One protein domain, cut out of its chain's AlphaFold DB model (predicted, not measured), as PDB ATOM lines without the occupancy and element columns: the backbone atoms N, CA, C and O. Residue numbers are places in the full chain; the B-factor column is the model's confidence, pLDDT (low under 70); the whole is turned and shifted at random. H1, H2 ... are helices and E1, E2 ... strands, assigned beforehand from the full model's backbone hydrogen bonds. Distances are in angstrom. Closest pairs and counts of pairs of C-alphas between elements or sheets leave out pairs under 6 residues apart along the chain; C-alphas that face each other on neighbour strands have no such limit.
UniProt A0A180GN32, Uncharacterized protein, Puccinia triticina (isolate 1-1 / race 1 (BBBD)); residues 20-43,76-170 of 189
ATOM      1  N   SER A  20      17.949 -22.634 -31.009       54.59
ATOM      2  CA  SER A  20      18.088 -21.458 -31.885       54.59
ATOM      3  C   SER A  20      17.008 -21.432 -32.976       54.59
ATOM      4  O   SER A  20      16.803 -22.448 -33.641       54.59
ATOM      5  N   PRO A  21      16.323 -20.313 -33.242       61.94
ATOM      6  CA  PRO A  21      15.312 -20.269 -34.290       61.94
ATOM      7  C   PRO A  21      15.921 -20.643 -35.648       61.94
ATOM      8  O   PRO A  21      17.035 -20.241 -35.998       61.94
ATOM      9  N   THR A  22      15.184 -21.455 -36.403       65.25
ATOM     10  CA  THR A  22      15.528 -21.768 -37.787       65.25
ATOM     11  C   THR A  22      15.303 -20.524 -38.631       65.25
ATOM     12  O   THR A  22      14.215 -19.944 -38.612       65.25
ATOM     13  N   PHE A  23      16.335 -20.126 -39.359       69.81
ATOM     14  CA  PHE A  23      16.322 -18.995 -40.259       69.81
ATOM     15  C   PHE A  23      16.361 -19.511 -41.699       69.81
ATOM     16  O   PHE A  23      17.298 -20.192 -42.115       69.81
ATOM     17  N   ASP A  24      15.304 -19.217 -42.446       72.44
ATOM     18  CA  ASP A  24      15.211 -19.474 -43.879       72.44
ATOM     19  C   ASP A  24      15.055 -18.119 -44.561       72.44
ATOM     20  O   ASP A  24      14.127 -17.369 -44.244       72.44
ATOM     21  N   TRP A  25      15.958 -17.812 -45.497       70.56
ATOM     22  CA  TRP A  25      15.956 -16.547 -46.224       70.56
ATOM     23  C   TRP A  25      14.588 -16.249 -46.845       70.56
ATOM     24  O   TRP A  25      14.081 -15.132 -46.731       70.56
ATOM     25  N   ARG A  26      13.940 -17.281 -47.405       67.75
ATOM     26  CA  ARG A  26      12.618 -17.187 -48.042       67.75
ATOM     27  C   ARG A  26      11.485 -16.934 -47.046       67.75
ATOM     28  O   ARG A  26      10.403 -16.520 -47.454       67.75
ATOM     29  N   GLN A  27      11.712 -17.209 -45.764       68.62
ATOM     30  CA  GLN A  27      10.737 -17.042 -44.682       68.62
ATOM     31  C   GLN A  27      11.030 -15.831 -43.795       68.62
ATOM     32  O   GLN A  27      10.280 -15.578 -42.849       68.62
ATOM     33  N   THR A  28      12.102 -15.089 -44.079       75.38
ATOM     34  CA  THR A  28      12.408 -13.849 -43.367       75.38
ATOM     35  C   THR A  28      11.258 -12.880 -43.572       75.38
ATOM     36  O   THR A  28      10.892 -12.564 -44.705       75.38
ATOM     37  N   THR A  29      10.671 -12.417 -42.475       75.69
ATOM     38  CA  THR A  29       9.608 -11.418 -42.514       75.69
ATOM     39  C   THR A  29      10.177 -10.114 -43.047       75.69
ATOM     40  O   THR A  29      11.084  -9.540 -42.444       75.69
ATOM     41  N   ARG A  30       9.649  -9.687 -44.196       83.38
ATOM     42  CA  ARG A  30       9.945  -8.408 -44.837       83.38
ATOM     43  C   ARG A  30       8.719  -7.527 -44.675       83.38
ATOM     44  O   ARG A  30       7.636  -7.929 -45.095       83.38
ATOM     45  N   VAL A  31       8.888  -6.373 -44.050       82.00
ATOM     46  CA  VAL A  31       7.803  -5.418 -43.805       82.00
ATOM     47  C   VAL A  31       8.199  -4.092 -44.438       82.00
ATOM     48  O   VAL A  31       9.382  -3.750 -44.430       82.00
ATOM     49  N   CYS A  32       7.244  -3.386 -45.041       81.88
ATOM     50  CA  CYS A  32       7.488  -2.021 -45.497       81.88
ATOM     51  C   CYS A  32       7.769  -1.145 -44.280       81.88
ATOM     52  O   CYS A  32       7.073  -1.248 -43.267       81.88
ATOM     53  N   TYR A  33       8.801  -0.324 -44.372       79.75
ATOM     54  CA  TYR A  33       9.160   0.574 -43.298       79.75
ATOM     55  C   TYR A  33       8.104   1.673 -43.145       79.75
ATOM     56  O   TYR A  33       7.683   2.277 -44.131       79.75
ATOM     57  N   THR A  34       7.676   1.938 -41.913       76.94
ATOM     58  CA  THR A  34       6.802   3.066 -41.569       76.94
ATOM     59  C   THR A  34       7.440   3.859 -40.432       76.94
ATOM     60  O   THR A  34       8.180   3.294 -39.631       76.94
ATOM     61  N   LEU A  35       7.168   5.165 -40.344       69.25
ATOM     62  CA  LEU A  35       7.716   6.016 -39.275       69.25
ATOM     63  C   LEU A  35       7.306   5.526 -37.875       69.25
ATOM     64  O   LEU A  35       8.101   5.583 -36.941       69.25
ATOM     65  N   ASP A  36       6.107   4.951 -37.756       68.00
ATOM     66  CA  ASP A  36       5.582   4.383 -36.508       68.00
ATOM     67  C   ASP A  36       6.056   2.947 -36.232       68.00
ATOM     68  O   ASP A  36       5.599   2.290 -35.286       68.00
ATOM     69  N   PHE A  37       6.932   2.405 -37.080       65.88
ATOM     70  CA  PHE A  37       7.360   1.021 -36.978       65.88
ATOM     71  C   PHE A  37       8.196   0.803 -35.711       65.88
ATOM     72  O   PHE A  37       9.370   1.156 -35.634       65.88
ATOM     73  N   ASN A  38       7.586   0.172 -34.704       64.31
ATOM     74  CA  ASN A  38       8.246  -0.130 -33.439       64.31
ATOM     75  C   ASN A  38       8.880  -1.549 -33.456       64.31
ATOM     76  O   ASN A  38       8.139  -2.545 -33.500       64.31
ATOM     77  N   PRO A  39      10.223  -1.665 -33.339       58.69
ATOM     78  CA  PRO A  39      10.954  -2.939 -33.302       58.69
ATOM     79  C   PRO A  39      10.474  -3.919 -32.239       58.69
ATOM     80  O   PRO A  39      10.386  -5.129 -32.453       58.69
ATOM     81  N   GLU A  40      10.180  -3.398 -31.054       57.25
ATOM     82  CA  GLU A  40       9.877  -4.220 -29.893       57.25
ATOM     83  C   GLU A  40       8.480  -4.826 -30.014       57.25
ATOM     84  O   GLU A  40       8.253  -5.980 -29.639       57.25
ATOM     85  N   LYS A  41       7.543  -4.081 -30.613       59.84
ATOM     86  CA  LYS A  41       6.178  -4.557 -30.864       59.84
ATOM     87  C   LYS A  41       6.129  -5.595 -31.988       59.84
ATOM     88  O   LYS A  41       5.351  -6.546 -31.881       59.84
ATOM     89  N   SER A  42       6.968  -5.464 -33.019       52.69
ATOM     90  CA  SER A  42       7.020  -6.408 -34.147       52.69
ATOM     91  C   SER A  42       7.723  -7.730 -33.789       52.69
ATOM     92  O   SER A  42       7.311  -8.802 -34.244       52.69
ATOM     93  N   ALA A  43       8.721  -7.687 -32.899       53.56
ATOM     94  CA  ALA A  43       9.376  -8.875 -32.349       53.56
ATOM     95  C   ALA A  43       8.592  -9.528 -31.186       53.56
ATOM     96  O   ALA A  43       8.765 -10.721 -30.924       53.56
ATOM     97  N   HIS A  76      16.388   4.559 -37.267       72.50
ATOM     98  CA  HIS A  76      15.912   4.697 -38.633       72.50
ATOM     99  C   HIS A  76      16.982   4.367 -39.673       72.50
ATOM    100  O   HIS A  76      16.749   4.630 -40.843       72.50
ATOM    101  N   ALA A  77      18.127   3.797 -39.285       84.75
ATOM    102  CA  ALA A  77      19.186   3.436 -40.222       84.75
ATOM    103  C   ALA A  77      19.514   1.944 -40.181       84.75
ATOM    104  O   ALA A  77      19.449   1.280 -39.143       84.75
ATOM    105  N   CYS A  78      19.901   1.412 -41.336       88.81
ATOM    106  CA  CYS A  78      20.421   0.063 -41.435       88.81
ATOM    107  C   CYS A  78      21.834   0.018 -40.836       88.81
ATOM    108  O   CYS A  78      22.739   0.644 -41.375       88.81
ATOM    109  N   PRO A  79      22.098  -0.793 -39.804       87.19
ATOM    110  CA  PRO A  79      23.397  -0.839 -39.123       87.19
ATOM    111  C   PRO A  79      24.517  -1.495 -39.950       87.19
ATOM    112  O   PRO A  79      25.639  -1.629 -39.475       87.19
ATOM    113  N   LEU A  80      24.212  -1.982 -41.158       90.19
ATOM    114  CA  LEU A  80      25.185  -2.595 -42.066       90.19
ATOM    115  C   LEU A  80      25.689  -1.638 -43.145       90.19
ATOM    116  O   LEU A  80      26.843  -1.747 -43.542       90.19
ATOM    117  N   CYS A  81      24.817  -0.771 -43.662       91.06
ATOM    118  CA  CYS A  81      25.168   0.208 -44.694       91.06
ATOM    119  C   CYS A  81      25.079   1.654 -44.202       91.06
ATOM    120  O   CYS A  81      25.372   2.557 -44.973       91.06
ATOM    121  N   GLU A  82      24.635   1.861 -42.960       89.62
ATOM    122  CA  GLU A  82      24.468   3.160 -42.293       89.62
ATOM    123  C   GLU A  82      23.506   4.122 -43.015       89.62
ATOM    124  O   GLU A  82      23.356   5.279 -42.635       89.62
ATOM    125  N   GLN A  83      22.787   3.630 -44.029       89.56
ATOM    126  CA  GLN A  83      21.767   4.383 -44.749       89.56
ATOM    127  C   GLN A  83      20.452   4.387 -43.977       89.56
ATOM    128  O   GLN A  83      20.046   3.366 -43.410       89.56
ATOM    129  N   HIS A  84      19.788   5.540 -43.999       87.88
ATOM    130  CA  HIS A  84      18.466   5.722 -43.421       87.88
ATOM    131  C   HIS A  84      17.414   4.984 -44.248       87.88
ATOM    132  O   HIS A  84      17.516   4.922 -45.469       87.88
ATOM    133  N   TYR A  85      16.413   4.436 -43.568       85.44
ATOM    134  CA  TYR A  85      15.246   3.833 -44.184       85.44
ATOM    135  C   TYR A  85      14.297   4.920 -44.676       85.44
ATOM    136  O   TYR A  85      13.868   5.775 -43.898       85.44
ATOM    137  N   GLU A  86      13.901   4.832 -45.937       83.81
ATOM    138  CA  GLU A  86      12.859   5.670 -46.510       83.81
ATOM    139  C   GLU A  86      11.467   5.103 -46.174       83.81
ATOM    140  O   GLU A  86      11.127   3.977 -46.572       83.81
ATOM    141  N   PRO A  87      10.619   5.852 -45.439       79.62
ATOM    142  CA  PRO A  87       9.265   5.419 -45.112       79.62
ATOM    143  C   PRO A  87       8.445   5.141 -46.375       79.62
ATOM    144  O   PRO A  87       8.362   5.971 -47.274       79.62
ATOM    145  N   GLY A  88       7.811   3.971 -46.443       72.06
ATOM    146  CA  GLY A  88       6.954   3.569 -47.562       72.06
ATOM    147  C   GLY A  88       7.685   3.061 -48.811       72.06
ATOM    148  O   GLY A  88       7.078   2.314 -49.578       72.06
ATOM    149  N   ALA A  89       8.969   3.383 -48.991       79.19
ATOM    150  CA  ALA A  89       9.783   2.881 -50.100       79.19
ATOM    151  C   ALA A  89      10.569   1.625 -49.700       79.19
ATOM    152  O   ALA A  89      10.548   0.612 -50.410       79.19
ATOM    153  N   ASP A  90      11.200   1.652 -48.524       84.12
ATOM    154  CA  ASP A  90      12.091   0.582 -48.105       84.12
ATOM    155  C   ASP A  90      11.375  -0.594 -47.453       84.12
ATOM    156  O   ASP A  90      10.381  -0.482 -46.728       84.12
ATOM    157  N   LYS A  91      11.944  -1.778 -47.685       85.31
ATOM    158  CA  LYS A  91      11.582  -3.001 -46.971       85.31
ATOM    159  C   LYS A  91      12.649  -3.305 -45.943       85.31
ATOM    160  O   LYS A  91      13.836  -3.261 -46.244       85.31
ATOM    161  N   VAL A  92      12.210  -3.734 -44.770       87.00
ATOM    162  CA  VAL A  92      13.080  -4.108 -43.659       87.00
ATOM    163  C   VAL A  92      12.940  -5.596 -43.382       87.00
ATOM    164  O   VAL A  92      11.832  -6.129 -43.275       87.00
ATOM    165  N   ALA A  93      14.074  -6.281 -43.279       86.75
ATOM    166  CA  ALA A  93      14.151  -7.651 -42.809       86.75
ATOM    167  C   ALA A  93      14.209  -7.666 -41.278       86.75
ATOM    168  O   ALA A  93      15.111  -7.086 -40.670       86.75
ATOM    169  N   ILE A  94      13.255  -8.367 -40.664       82.44
ATOM    170  CA  ILE A  94      13.190  -8.542 -39.211       82.44
ATOM    171  C   ILE A  94      13.724  -9.931 -38.870       82.44
ATOM    172  O   ILE A  94      13.172 -10.952 -39.301       82.44
ATOM    173  N   LEU A  95      14.792  -9.978 -38.077       82.06
ATOM    174  CA  LEU A  95      15.332 -11.225 -37.550       82.06
ATOM    175  C   LEU A  95      14.530 -11.681 -36.323       82.06
ATOM    176  O   LEU A  95      14.284 -10.920 -35.393       82.06
ATOM    177  N   ARG A  96      14.141 -12.959 -36.269       77.31
ATOM    178  CA  ARG A  96      13.391 -13.489 -35.116       77.31
ATOM    179  C   ARG A  96      14.263 -13.536 -33.857       77.31
ATOM    180  O   ARG A  96      15.361 -14.072 -33.887       77.31
ATOM    181  N   GLY A  97      13.768 -13.054 -32.722       77.06
ATOM    182  CA  GLY A  97      14.480 -13.166 -31.440       77.06
ATOM    183  C   GLY A  97      15.500 -12.058 -31.148       77.06
ATOM    184  O   GLY A  97      16.055 -12.050 -30.054       77.06
ATOM    185  N   CYS A  98      15.693 -11.093 -32.052       82.38
ATOM    186  CA  CYS A  98      16.348  -9.823 -31.734       82.38
ATOM    187  C   CYS A  98      15.562  -8.647 -32.345       82.38
ATOM    188  O   CYS A  98      14.963  -8.828 -33.402       82.38
ATOM    189  N   PRO A  99      15.572  -7.451 -31.734       83.00
ATOM    190  CA  PRO A  99      14.843  -6.281 -32.237       83.00
ATOM    191  C   PRO A  99      15.604  -5.527 -33.346       83.00
ATOM    192  O   PRO A  99      15.375  -4.340 -33.552       83.00
ATOM    193  N   HIS A 100      16.555  -6.176 -34.025       85.38
ATOM    194  CA  HIS A 100      17.412  -5.521 -35.012       85.38
ATOM    195  C   HIS A 100      16.854  -5.650 -36.424       85.38
ATOM    196  O   HIS A 100      16.312  -6.689 -36.819       85.38
ATOM    197  N   HIS A 101      17.056  -4.579 -37.179       85.12
ATOM    198  CA  HIS A 101      16.501  -4.357 -38.499       85.12
ATOM    199  C   HIS A 101      17.608  -4.119 -39.501       85.12
ATOM    200  O   HIS A 101      18.628  -3.515 -39.183       85.12
ATOM    201  N   PHE A 102      17.398  -4.622 -40.709       90.38
ATOM    202  CA  PHE A 102      18.379  -4.543 -41.776       90.38
ATOM    203  C   PHE A 102      17.656  -4.409 -43.109       90.38
ATOM    204  O   PHE A 102      16.557  -4.947 -43.278       90.38
ATOM    205  N   HIS A 103      18.287  -3.767 -44.090       92.19
ATOM    206  CA  HIS A 103      17.865  -3.968 -45.473       92.19
ATOM    207  C   HIS A 103      17.979  -5.462 -45.819       92.19
ATOM    208  O   HIS A 103      18.979  -6.095 -45.456       92.19
ATOM    209  N   PRO A 104      16.993  -6.047 -46.525       89.56
ATOM    210  CA  PRO A 104      17.050  -7.433 -46.962       89.56
ATOM    211  C   PRO A 104      18.347  -7.745 -47.705       89.56
ATOM    212  O   PRO A 104      18.998  -8.729 -47.391       89.56
ATOM    213  N   THR A 105      18.774  -6.884 -48.624       90.56
ATOM    214  CA  THR A 105      20.017  -7.067 -49.389       90.56
ATOM    215  C   THR A 105      21.255  -7.056 -48.491       90.56
ATOM    216  O   THR A 105      22.040  -8.000 -48.525       90.56
ATOM    217  N   CYS A 106      21.391  -6.062 -47.608       92.19
ATOM    218  CA  CYS A 106      22.530  -5.971 -46.690       92.19
ATOM    219  C   CYS A 106      22.628  -7.192 -45.768       92.19
ATOM    220  O   CYS A 106      23.715  -7.732 -45.549       92.19
ATOM    221  N   LEU A 107      21.493  -7.646 -45.230       91.19
ATOM    222  CA  LEU A 107      21.451  -8.824 -44.371       91.19
ATOM    223  C   LEU A 107      21.827 -10.099 -45.139       91.19
ATOM    224  O   LEU A 107      22.555 -10.935 -44.603       91.19
ATOM    225  N   GLU A 108      21.378 -10.232 -46.392       89.75
ATOM    226  CA  GLU A 108      21.717 -11.366 -47.259       89.75
ATOM    227  C   GLU A 108      23.218 -11.439 -47.499       89.75
ATOM    228  O   GLU A 108      23.850 -12.473 -47.286       89.75
ATOM    229  N   GLU A 109      23.801 -10.315 -47.908       91.12
ATOM    230  CA  GLU A 109      25.226 -10.200 -48.173       91.12
ATOM    231  C   GLU A 109      26.053 -10.485 -46.927       91.12
ATOM    232  O   GLU A 109      27.058 -11.192 -47.009       91.12
ATOM    233  N   ASN A 110      25.635  -9.979 -45.764       91.69
ATOM    234  CA  ASN A 110      26.337 -10.242 -44.516       91.69
ATOM    235  C   ASN A 110      26.319 -11.736 -44.166       91.69
ATOM    236  O   ASN A 110      27.369 -12.311 -43.878       91.69
ATOM    237  N   PHE A 111      25.162 -12.396 -44.250       89.38
ATOM    238  CA  PHE A 111      25.071 -13.833 -43.983       89.38
ATOM    239  C   PHE A 111      25.856 -14.653 -45.005       89.38
ATOM    240  O   PHE A 111      26.585 -15.569 -44.624       89.38
ATOM    241  N   ASN A 112      25.811 -14.276 -46.283       88.19
ATOM    242  CA  ASN A 112      26.628 -14.892 -47.322       88.19
ATOM    243  C   ASN A 112      28.127 -14.722 -47.041       88.19
ATOM    244  O   ASN A 112      28.872 -15.686 -47.191       88.19
ATOM    245  N   LYS A 113      28.579 -13.555 -46.561       89.88
ATOM    246  CA  LYS A 113      29.968 -13.329 -46.120       89.88
ATOM    247  C   LYS A 113      30.337 -14.201 -44.918       89.88
ATOM    248  O   LYS A 113      31.400 -14.809 -44.930       89.88
ATOM    249  N   GLN A 114      29.460 -14.335 -43.919       88.44
ATOM    250  CA  GLN A 114      29.697 -15.220 -42.766       88.44
ATOM    251  C   GLN A 114      29.818 -16.694 -43.171       88.44
ATOM    252  O   GLN A 114      30.548 -17.460 -42.537       88.44
ATOM    253  N   VAL A 115      29.087 -17.101 -44.207       85.38
ATOM    254  CA  VAL A 115      29.117 -18.457 -44.758       85.38
ATOM    255  C   VAL A 115      30.343 -18.665 -45.657       85.38
ATOM    256  O   VAL A 115      30.966 -19.731 -45.612       85.38
ATOM    257  N   LYS A 116      30.721 -17.654 -46.447       81.81
ATOM    258  CA  LYS A 116      31.846 -17.677 -47.390       81.81
ATOM    259  C   LYS A 116      33.172 -17.719 -46.624       81.81
ATOM    260  O   LYS A 116      33.694 -16.706 -46.188       81.81
ATOM    261  N   GLY A 117      33.707 -18.926 -46.454       72.31
ATOM    262  CA  GLY A 117      34.962 -19.188 -45.738       72.31
ATOM    263  C   GLY A 117      34.824 -20.212 -44.613       72.31
ATOM    264  O   GLY A 117      35.822 -20.755 -44.142       72.31
ATOM    265  N   ARG A 118      33.595 -20.557 -44.212       77.00
ATOM    266  CA  ARG A 118      33.372 -21.633 -43.241       77.00
ATOM    267  C   ARG A 118      33.388 -22.982 -43.946       77.00
ATOM    268  O   ARG A 118      32.583 -23.240 -44.841       77.00
ATOM    269  N   ARG A 119      34.290 -23.873 -43.519       70.12
ATOM    270  CA  ARG A 119      34.287 -25.267 -43.982       70.12
ATOM    271  C   ARG A 119      32.978 -25.924 -43.561       70.12
ATOM    272  O   ARG A 119      32.605 -25.900 -42.388       70.12
ATOM    273  N   ARG A 120      32.285 -26.520 -44.530       68.81
ATOM    274  CA  ARG A 120      31.064 -27.280 -44.272       68.81
ATOM    275  C   ARG A 120      31.407 -28.464 -43.378       68.81
ATOM    276  O   ARG A 120      32.171 -29.346 -43.758       68.81
ATOM    277  N   ILE A 121      30.805 -28.502 -42.197       72.38
ATOM    278  CA  ILE A 121      30.812 -29.705 -41.375       72.38
ATOM    279  C   ILE A 121      29.768 -30.634 -41.990       72.38
ATOM    280  O   ILE A 121      28.573 -30.407 -41.829       72.38
ATOM    281  N   ASN A 122      30.208 -31.675 -42.702       64.81
ATOM    282  CA  ASN A 122      29.331 -32.596 -43.445       64.81
ATOM    283  C   ASN A 122      28.208 -33.226 -42.598       64.81
ATOM    284  O   ASN A 122      27.214 -33.701 -43.138       64.81
ATOM    285  N   ARG A 123      28.352 -33.225 -41.268       74.00
ATOM    286  CA  ARG A 123      27.359 -33.752 -40.324       74.00
ATOM    287  C   ARG A 123      26.216 -32.783 -39.998       74.00
ATOM    288  O   ARG A 123      25.211 -33.230 -39.452       74.00
ATOM    289  N   LEU A 124      26.341 -31.491 -40.304       74.94
ATOM    290  CA  LEU A 124      25.330 -30.485 -39.970       74.94
ATOM    291  C   LEU A 124      24.609 -29.986 -41.235       74.94
ATOM    292  O   LEU A 124      25.262 -29.484 -42.149       74.94
ATOM    293  N   PRO A 125      23.264 -30.076 -41.298       77.00
ATOM    294  CA  PRO A 125      22.483 -29.604 -42.446       77.00
ATOM    295  C   PRO A 125      22.261 -28.080 -42.444       77.00
ATOM    296  O   PRO A 125      21.521 -27.561 -43.277       77.00
ATOM    297  N   PHE A 126      22.851 -27.360 -41.491       80.00
ATOM    298  CA  PHE A 126      22.703 -25.919 -41.314       80.00
ATOM    299  C   PHE A 126      24.040 -25.292 -40.911       80.00
ATOM    300  O   PHE A 126      24.917 -25.961 -40.360       80.00
ATOM    301  N   ILE A 127      24.177 -23.992 -41.157       84.12
ATOM    302  CA  ILE A 127      25.278 -23.161 -40.671       84.12
ATOM    303  C   ILE A 127      24.730 -22.224 -39.601       84.12
ATOM    304  O   ILE A 127      23.617 -21.711 -39.711       84.12
ATOM    305  N   VAL A 128      25.509 -22.015 -38.544       85.62
ATOM    306  CA  VAL A 128      25.173 -21.037 -37.510       85.62
ATOM    307  C   VAL A 128      25.701 -19.671 -37.933       85.62
ATOM    308  O   VAL A 128      26.909 -19.517 -38.106       85.62
ATOM    309  N   VAL A 129      24.817 -18.691 -38.079       88.94
ATOM    310  CA  VAL A 129      25.162 -17.287 -38.356       88.94
ATOM    311  C   VAL A 129      24.759 -16.420 -37.167       88.94
ATOM    312  O   VAL A 129      23.827 -16.759 -36.438       88.94
ATOM    313  N   SER A 130      25.475 -15.328 -36.930       91.06
ATOM    314  CA  SER A 130      25.174 -14.388 -35.847       91.06
ATOM    315  C   SER A 130      24.468 -13.148 -36.378       91.06
ATOM    316  O   SER A 130      24.682 -12.750 -37.526       91.06
ATOM    317  N   CYS A 131      23.649 -12.518 -35.530       90.19
ATOM    318  CA  CYS A 131      23.147 -11.173 -35.796       90.19
ATOM    319  C   CYS A 131      24.337 -10.230 -36.070       90.19
ATOM    320  O   CYS A 131      25.301 -10.263 -35.306       90.19
ATOM    321  N   PRO A 132      24.297  -9.410 -37.133       89.50
ATOM    322  CA  PRO A 132      25.405  -8.516 -37.438       89.50
ATOM    323  C   PRO A 132      25.431  -7.246 -36.583       89.50
ATOM    324  O   PRO A 132      26.423  -6.526 -36.618       89.50
ATOM    325  N   GLN A 133      24.375  -6.969 -35.811       88.94
ATOM    326  CA  GLN A 133      24.362  -5.821 -34.911       88.94
ATOM    327  C   GLN A 133      25.467  -5.950 -33.861       88.94
ATOM    328  O   GLN A 133      25.546  -6.953 -33.143       88.94
ATOM    329  N   LEU A 134      26.264  -4.892 -33.711       85.88
ATOM    330  CA  LEU A 134      27.304  -4.821 -32.694       85.88
ATOM    331  C   LEU A 134      26.703  -5.021 -31.290       85.88
ATOM    332  O   LEU A 134      25.714  -4.394 -30.920       85.88
ATOM    333  N   GLY A 135      27.279  -5.939 -30.514       84.19
ATOM    334  CA  GLY A 135      26.786  -6.292 -29.176       84.19
ATOM    335  C   GLY A 135      25.638  -7.310 -29.151       84.19
ATOM    336  O   GLY A 135      25.368  -7.889 -28.097       84.19
ATOM    337  N   CYS A 136      25.005  -7.626 -30.289       83.62
ATOM    338  CA  CYS A 136      24.004  -8.685 -30.349       83.62
ATOM    339  C   CYS A 136      24.666 -10.060 -30.488       83.62
ATOM    340  O   CYS A 136      25.253 -10.392 -31.512       83.62
ATOM    341  N   ARG A 137      24.523 -10.912 -29.468       83.81
ATOM    342  CA  ARG A 137      25.072 -12.284 -29.467       83.81
ATOM    343  C   ARG A 137      24.068 -13.346 -29.923       83.81
ATOM    344  O   ARG A 137      24.231 -14.524 -29.616       83.81
ATOM    345  N   TYR A 138      23.005 -12.941 -30.616       85.62
ATOM    346  CA  TYR A 138      21.953 -13.868 -31.017       85.62
ATOM    347  C   TYR A 138      22.380 -14.703 -32.232       85.62
ATOM    348  O   TYR A 138      22.910 -14.170 -33.210       85.62
ATOM    349  N   LEU A 139      22.145 -16.017 -32.159       86.38
ATOM    350  CA  LEU A 139      22.565 -16.997 -33.162       86.38
ATOM    351  C   LEU A 139      21.366 -17.591 -33.907       86.38
ATOM    352  O   LEU A 139      20.339 -17.931 -33.316       86.38
ATOM    353  N   TYR A 140      21.547 -17.782 -35.208       85.19
ATOM    354  CA  TYR A 140      20.551 -18.278 -36.145       85.19
ATOM    355  C   TYR A 140      21.042 -19.535 -36.843       85.19
ATOM    356  O   TYR A 140      22.199 -19.624 -37.247       85.19
ATOM    357  N   ARG A 141      20.139 -20.501 -37.036       82.38
ATOM    358  CA  ARG A 141      20.409 -21.688 -37.856       82.38
ATOM    359  C   ARG A 141      19.955 -21.427 -39.282       82.38
ATOM    360  O   ARG A 141      18.759 -21.484 -39.545       82.38
ATOM    361  N   MET A 142      20.894 -21.156 -40.179       81.94
ATOM    362  CA  MET A 142      20.622 -20.945 -41.595       81.94
ATOM    363  C   MET A 142      20.791 -22.253 -42.369       81.94
ATOM    364  O   MET A 142      21.856 -22.873 -42.343       81.94
ATOM    365  N   TYR A 143      19.736 -22.682 -43.056       76.38
ATOM    366  CA  TYR A 143      19.803 -23.838 -43.950       76.38
ATOM    367  C   TYR A 143      20.311 -23.408 -45.323       76.38
ATOM    368  O   TYR A 143      20.015 -22.309 -45.791       76.38
ATOM    369  N   TRP A 144      21.065 -24.285 -45.981       68.38
ATOM    370  CA  TRP A 144      21.524 -24.018 -47.336       68.38
ATOM    371  C   TRP A 144      20.333 -23.976 -48.302       68.38
ATOM    372  O   TRP A 144      19.605 -24.967 -48.389       68.38
ATOM    373  N   PRO A 145      20.153 -22.889 -49.078       58.50
ATOM    374  CA  PRO A 145      19.011 -22.739 -49.983       58.50
ATOM    375  C   PRO A 145      18.964 -23.794 -51.101       58.50
ATOM    376  O   PRO A 145      17.909 -24.000 -51.694       58.50
ATOM    377  N   ASN A 146      20.082 -24.485 -51.361       56.56
ATOM    378  CA  ASN A 146      20.241 -25.440 -52.458       56.56
ATOM    379  C   ASN A 146      20.492 -26.888 -52.010       56.56
ATOM    380  O   ASN A 146      20.855 -27.722 -52.842       56.56
ATOM    381  N   GLU A 147      20.282 -27.240 -50.734       56.00
ATOM    382  CA  GLU A 147      20.146 -28.664 -50.405       56.00
ATOM    383  C   GLU A 147      18.812 -29.158 -50.977       56.00
ATOM    384  O   GLU A 147      17.779 -29.145 -50.306       56.00
ATOM    385  N   LYS A 148      18.831 -29.626 -52.235       52.19
ATOM    386  CA  LYS A 148      17.798 -30.550 -52.706       52.19
ATOM    387  C   LYS A 148      17.740 -31.660 -51.658       52.19
ATOM    388  O   LYS A 148      18.797 -32.216 -51.335       52.19
ATOM    389  N   PRO A 149      16.568 -31.967 -51.082       53.03
ATOM    390  CA  PRO A 149      16.473 -33.090 -50.175       53.03
ATOM    391  C   PRO A 149      16.973 -34.306 -50.951       53.03
ATOM    392  O   PRO A 149      16.390 -34.682 -51.965       53.03
ATOM    393  N   SER A 150      18.125 -34.845 -50.538       59.62
ATOM    394  CA  SER A 150      18.692 -36.032 -51.172       59.62
ATOM    395  C   SER A 150      17.589 -37.083 -51.232       59.62
ATOM    396  O   SER A 150      16.871 -37.261 -50.244       59.62
ATOM    397  N   TRP A 151      17.429 -37.758 -52.371       64.94
ATOM    398  CA  TRP A 151      16.432 -38.819 -52.506       64.94
ATOM    399  C   TRP A 151      16.562 -39.838 -51.364       64.94
ATOM    400  O   TRP A 151      15.554 -40.257 -50.811       64.94
ATOM    401  N   LEU A 152      17.790 -40.099 -50.895       59.75
ATOM    402  CA  LEU A 152      18.059 -40.899 -49.699       59.75
ATOM    403  C   LEU A 152      17.471 -40.283 -48.421       59.75
ATOM    404  O   LEU A 152      16.851 -41.000 -47.647       59.75
ATOM    405  N   LYS A 153      17.595 -38.968 -48.189       67.31
ATOM    406  CA  LYS A 153      16.948 -38.300 -47.038       67.31
ATOM    407  C   LYS A 153      15.423 -38.438 -47.112       67.31
ATOM    408  O   LYS A 153      14.816 -38.781 -46.103       67.31
ATOM    409  N   LEU A 154      14.818 -38.232 -48.286       69.31
ATOM    410  CA  LEU A 154      13.373 -38.421 -48.496       69.31
ATOM    411  C   LEU A 154      12.949 -39.880 -48.282       69.31
ATOM    412  O   LEU A 154      11.954 -40.141 -47.602       69.31
ATOM    413  N   PHE A 155      13.735 -40.822 -48.802       73.88
ATOM    414  CA  PHE A 155      13.537 -42.257 -48.642       73.88
ATOM    415  C   PHE A 155      13.615 -42.661 -47.170       73.88
ATOM    416  O   PHE A 155      12.670 -43.254 -46.668       73.88
ATOM    417  N   PHE A 156      14.655 -42.258 -46.434       71.12
ATOM    418  CA  PHE A 156      14.777 -42.545 -45.003       71.12
ATOM    419  C   PHE A 156      13.684 -41.869 -44.173       71.12
ATOM    420  O   PHE A 156      13.214 -42.470 -43.211       71.12
ATOM    421  N   THR A 157      13.225 -40.662 -44.531       70.19
ATOM    422  CA  THR A 157      12.072 -40.052 -43.845       70.19
ATOM    423  C   THR A 157      10.787 -40.838 -44.084       70.19
ATOM    424  O   THR A 157      10.082 -41.133 -43.121       70.19
ATOM    425  N   LYS A 158      10.523 -41.273 -45.325       75.06
ATOM    426  CA  LYS A 158       9.367 -42.123 -45.639       75.06
ATOM    427  C   LYS A 158       9.473 -43.499 -44.985       75.06
ATOM    428  O   LYS A 158       8.498 -43.956 -44.407       75.06
ATOM    429  N   LEU A 159      10.646 -44.130 -45.018       75.50
ATOM    430  CA  LEU A 159      10.908 -45.425 -44.389       75.50
ATOM    431  C   LEU A 159      10.709 -45.340 -42.874       75.50
ATOM    432  O   LEU A 159      10.069 -46.204 -42.287       75.50
ATOM    433  N   LYS A 160      11.205 -44.271 -42.241       75.12
ATOM    434  CA  LYS A 160      11.032 -44.031 -40.807       75.12
ATOM    435  C   LYS A 160       9.565 -43.816 -40.449       75.12
ATOM    436  O   LYS A 160       9.128 -44.324 -39.423       75.12
ATOM    437  N   ASP A 161       8.801 -43.109 -41.274       73.44
ATOM    438  CA  ASP A 161       7.364 -42.927 -41.051       73.44
ATOM    439  C   ASP A 161       6.566 -44.219 -41.292       73.44
ATOM    440  O   ASP A 161       5.645 -44.511 -40.527       73.44
ATOM    441  N   SER A 162       6.960 -45.044 -42.265       76.50
ATOM    442  CA  SER A 162       6.399 -46.387 -42.469       76.50
ATOM    443  C   SER A 162       6.714 -47.327 -41.302       76.50
ATOM    444  O   SER A 162       5.812 -47.975 -40.779       76.50
ATOM    445  N   LEU A 163       7.961 -47.349 -40.822       73.69
ATOM    446  CA  LEU A 163       8.366 -48.130 -39.651       73.69
ATOM    447  C   LEU A 163       7.635 -47.653 -38.392       73.69
ATOM    448  O   LEU A 163       7.134 -48.465 -37.628       73.69
ATOM    449  N   LYS A 164       7.476 -46.343 -38.187       64.12
ATOM    450  CA  LYS A 164       6.696 -45.816 -37.055       64.12
ATOM    451  C   LYS A 164       5.230 -46.239 -37.088       64.12
ATOM    452  O   LYS A 164       4.676 -46.492 -36.023       64.12
ATOM    453  N   ARG A 165       4.607 -46.306 -38.275       72.44
ATOM    454  CA  ARG A 165       3.244 -46.844 -38.425       72.44
ATOM    455  C   ARG A 165       3.187 -48.322 -38.046       72.44
ATOM    456  O   ARG A 165       2.245 -48.713 -37.371       72.44
ATOM    457  N   LEU A 166       4.202 -49.100 -38.422       75.31
ATOM    458  CA  LEU A 166       4.310 -50.518 -38.063       75.31
ATOM    459  C   LEU A 166       4.550 -50.734 -36.560       75.31
ATOM    460  O   LEU A 166       3.997 -51.662 -35.986       75.31
ATOM    461  N   PHE A 167       5.313 -49.856 -35.904       73.62
ATOM    462  CA  PHE A 167       5.638 -49.961 -34.473       73.62
ATOM    463  C   PHE A 167       4.728 -49.130 -33.549       73.62
ATOM    464  O   PHE A 167       5.023 -48.987 -32.366       73.62
ATOM    465  N   GLY A 168       3.642 -48.538 -34.060       65.38
ATOM    466  CA  GLY A 168       2.679 -47.783 -33.245       65.38
ATOM    467  C   GLY A 168       3.233 -46.518 -32.569       65.38
ATOM    468  O   GLY A 168       2.600 -45.968 -31.666       65.38
ATOM    469  N   ILE A 169       4.399 -46.017 -32.993       58.38
ATOM    470  CA  ILE A 169       5.044 -44.854 -32.372       58.38
ATOM    471  C   ILE A 169       4.351 -43.582 -32.875       58.38
ATOM    472  O   ILE A 169       4.642 -43.071 -33.961       58.38
ATOM    473  N   LYS A 170       3.433 -43.039 -32.069       46.69
ATOM    474  CA  LYS A 170       2.761 -41.758 -32.333       46.69
ATOM    475  C   LYS A 170       3.756 -40.597 -32.212       46.69
ATOM    476  O   LYS A 170       3.900 -40.000 -31.152       46.69
TER     477      LYS A 170
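This is residues 20 to 43 and 76 to 170 of the 189 residues of an uncharacterized protein of Puccinia triticina (isolate 1-1 / race 1 (BBBD)) (UniProt A0A180GN32). What does the model look like? Two small two-stranded sheets, the hairpin E3-E4 and the pair E1-E2, are bridged by the helix H2, whose residues 104 to 108 are near E1-E2 and 110 to 115 near E3-E4; a long arm with the helix H3 sticks out, free over residues 148 to 160 and 162 to 168. What is it made of? The printed part has 119 residues, with three named helices and four named strands in the order E1 H1 E2 H2 E3 E4 H3; both sheets are antiparallel, and the class is mixed, helices and strands, with under half of the residues in named elements. How large is it? It is loose, with a radius of gyration of the C-alphas of 18.4 A, and elongated, spanning 57 by 33 by 25 A.

Where are the strands? E3 is residues 126 to 130, 13.0 A long, and E4 is residues 139 to 143, 13.1 A long. E1, residues 29 to 32, begins at C-alpha 29 (9.608, -11.418, -42.514), and E2 is residues 91 to 94. Where are the helices? H2 is residues 104 to 115, 16.5 A long, and H1 is residues 39 to 43, 6.2 A long. H3, residues 151 to 166, is 22.2 A long and ends at C-alpha 166 (4.310, -50.518, -38.063).

How do the strands pair? The hairpin E3 and E4 is antiparallel at 147 degrees, with N 127 and O 142 within hydrogen-bond range at 2.8 A. E1 and E2 are antiparallel at 145 degrees, with N 92 and O 31 within range at 2.8 A. Residues 22 to 23 also pair with residues 141 to 142 of E4, parallel. What comes near the sheets? The closest C-alphas of H2 and E3 are those of Phe 111 and Val 129, 6.6 A apart; those of H2 and E2 are Pro 104 and Ala 93, 5.1 A apart. The closest C-alphas of H1 and E2 are those of Ala 43 and Ile 94, 7.9 A apart. What of H3 and the helix backbones? H3 is apart from E1, H1, E2, H2 and E3. In H1, H2 and H3 every O i to N i+4 pair is within hydrogen-bond range.

How far does it reach? The two C-alphas farthest apart, those of His 84 and Leu 166, are 58.2 A apart. Where is the cut? Residues 44 to 75 are not printed, in the link from H1 to E2, and C-alphas 43 and 76 are 16.3 A apart. Of the links printed whole, none is long. Where is confidence low? The mean pLDDT of the printed part is 76.7, and 32 residues are under 70, among them 35 to 43 and 144 to 154.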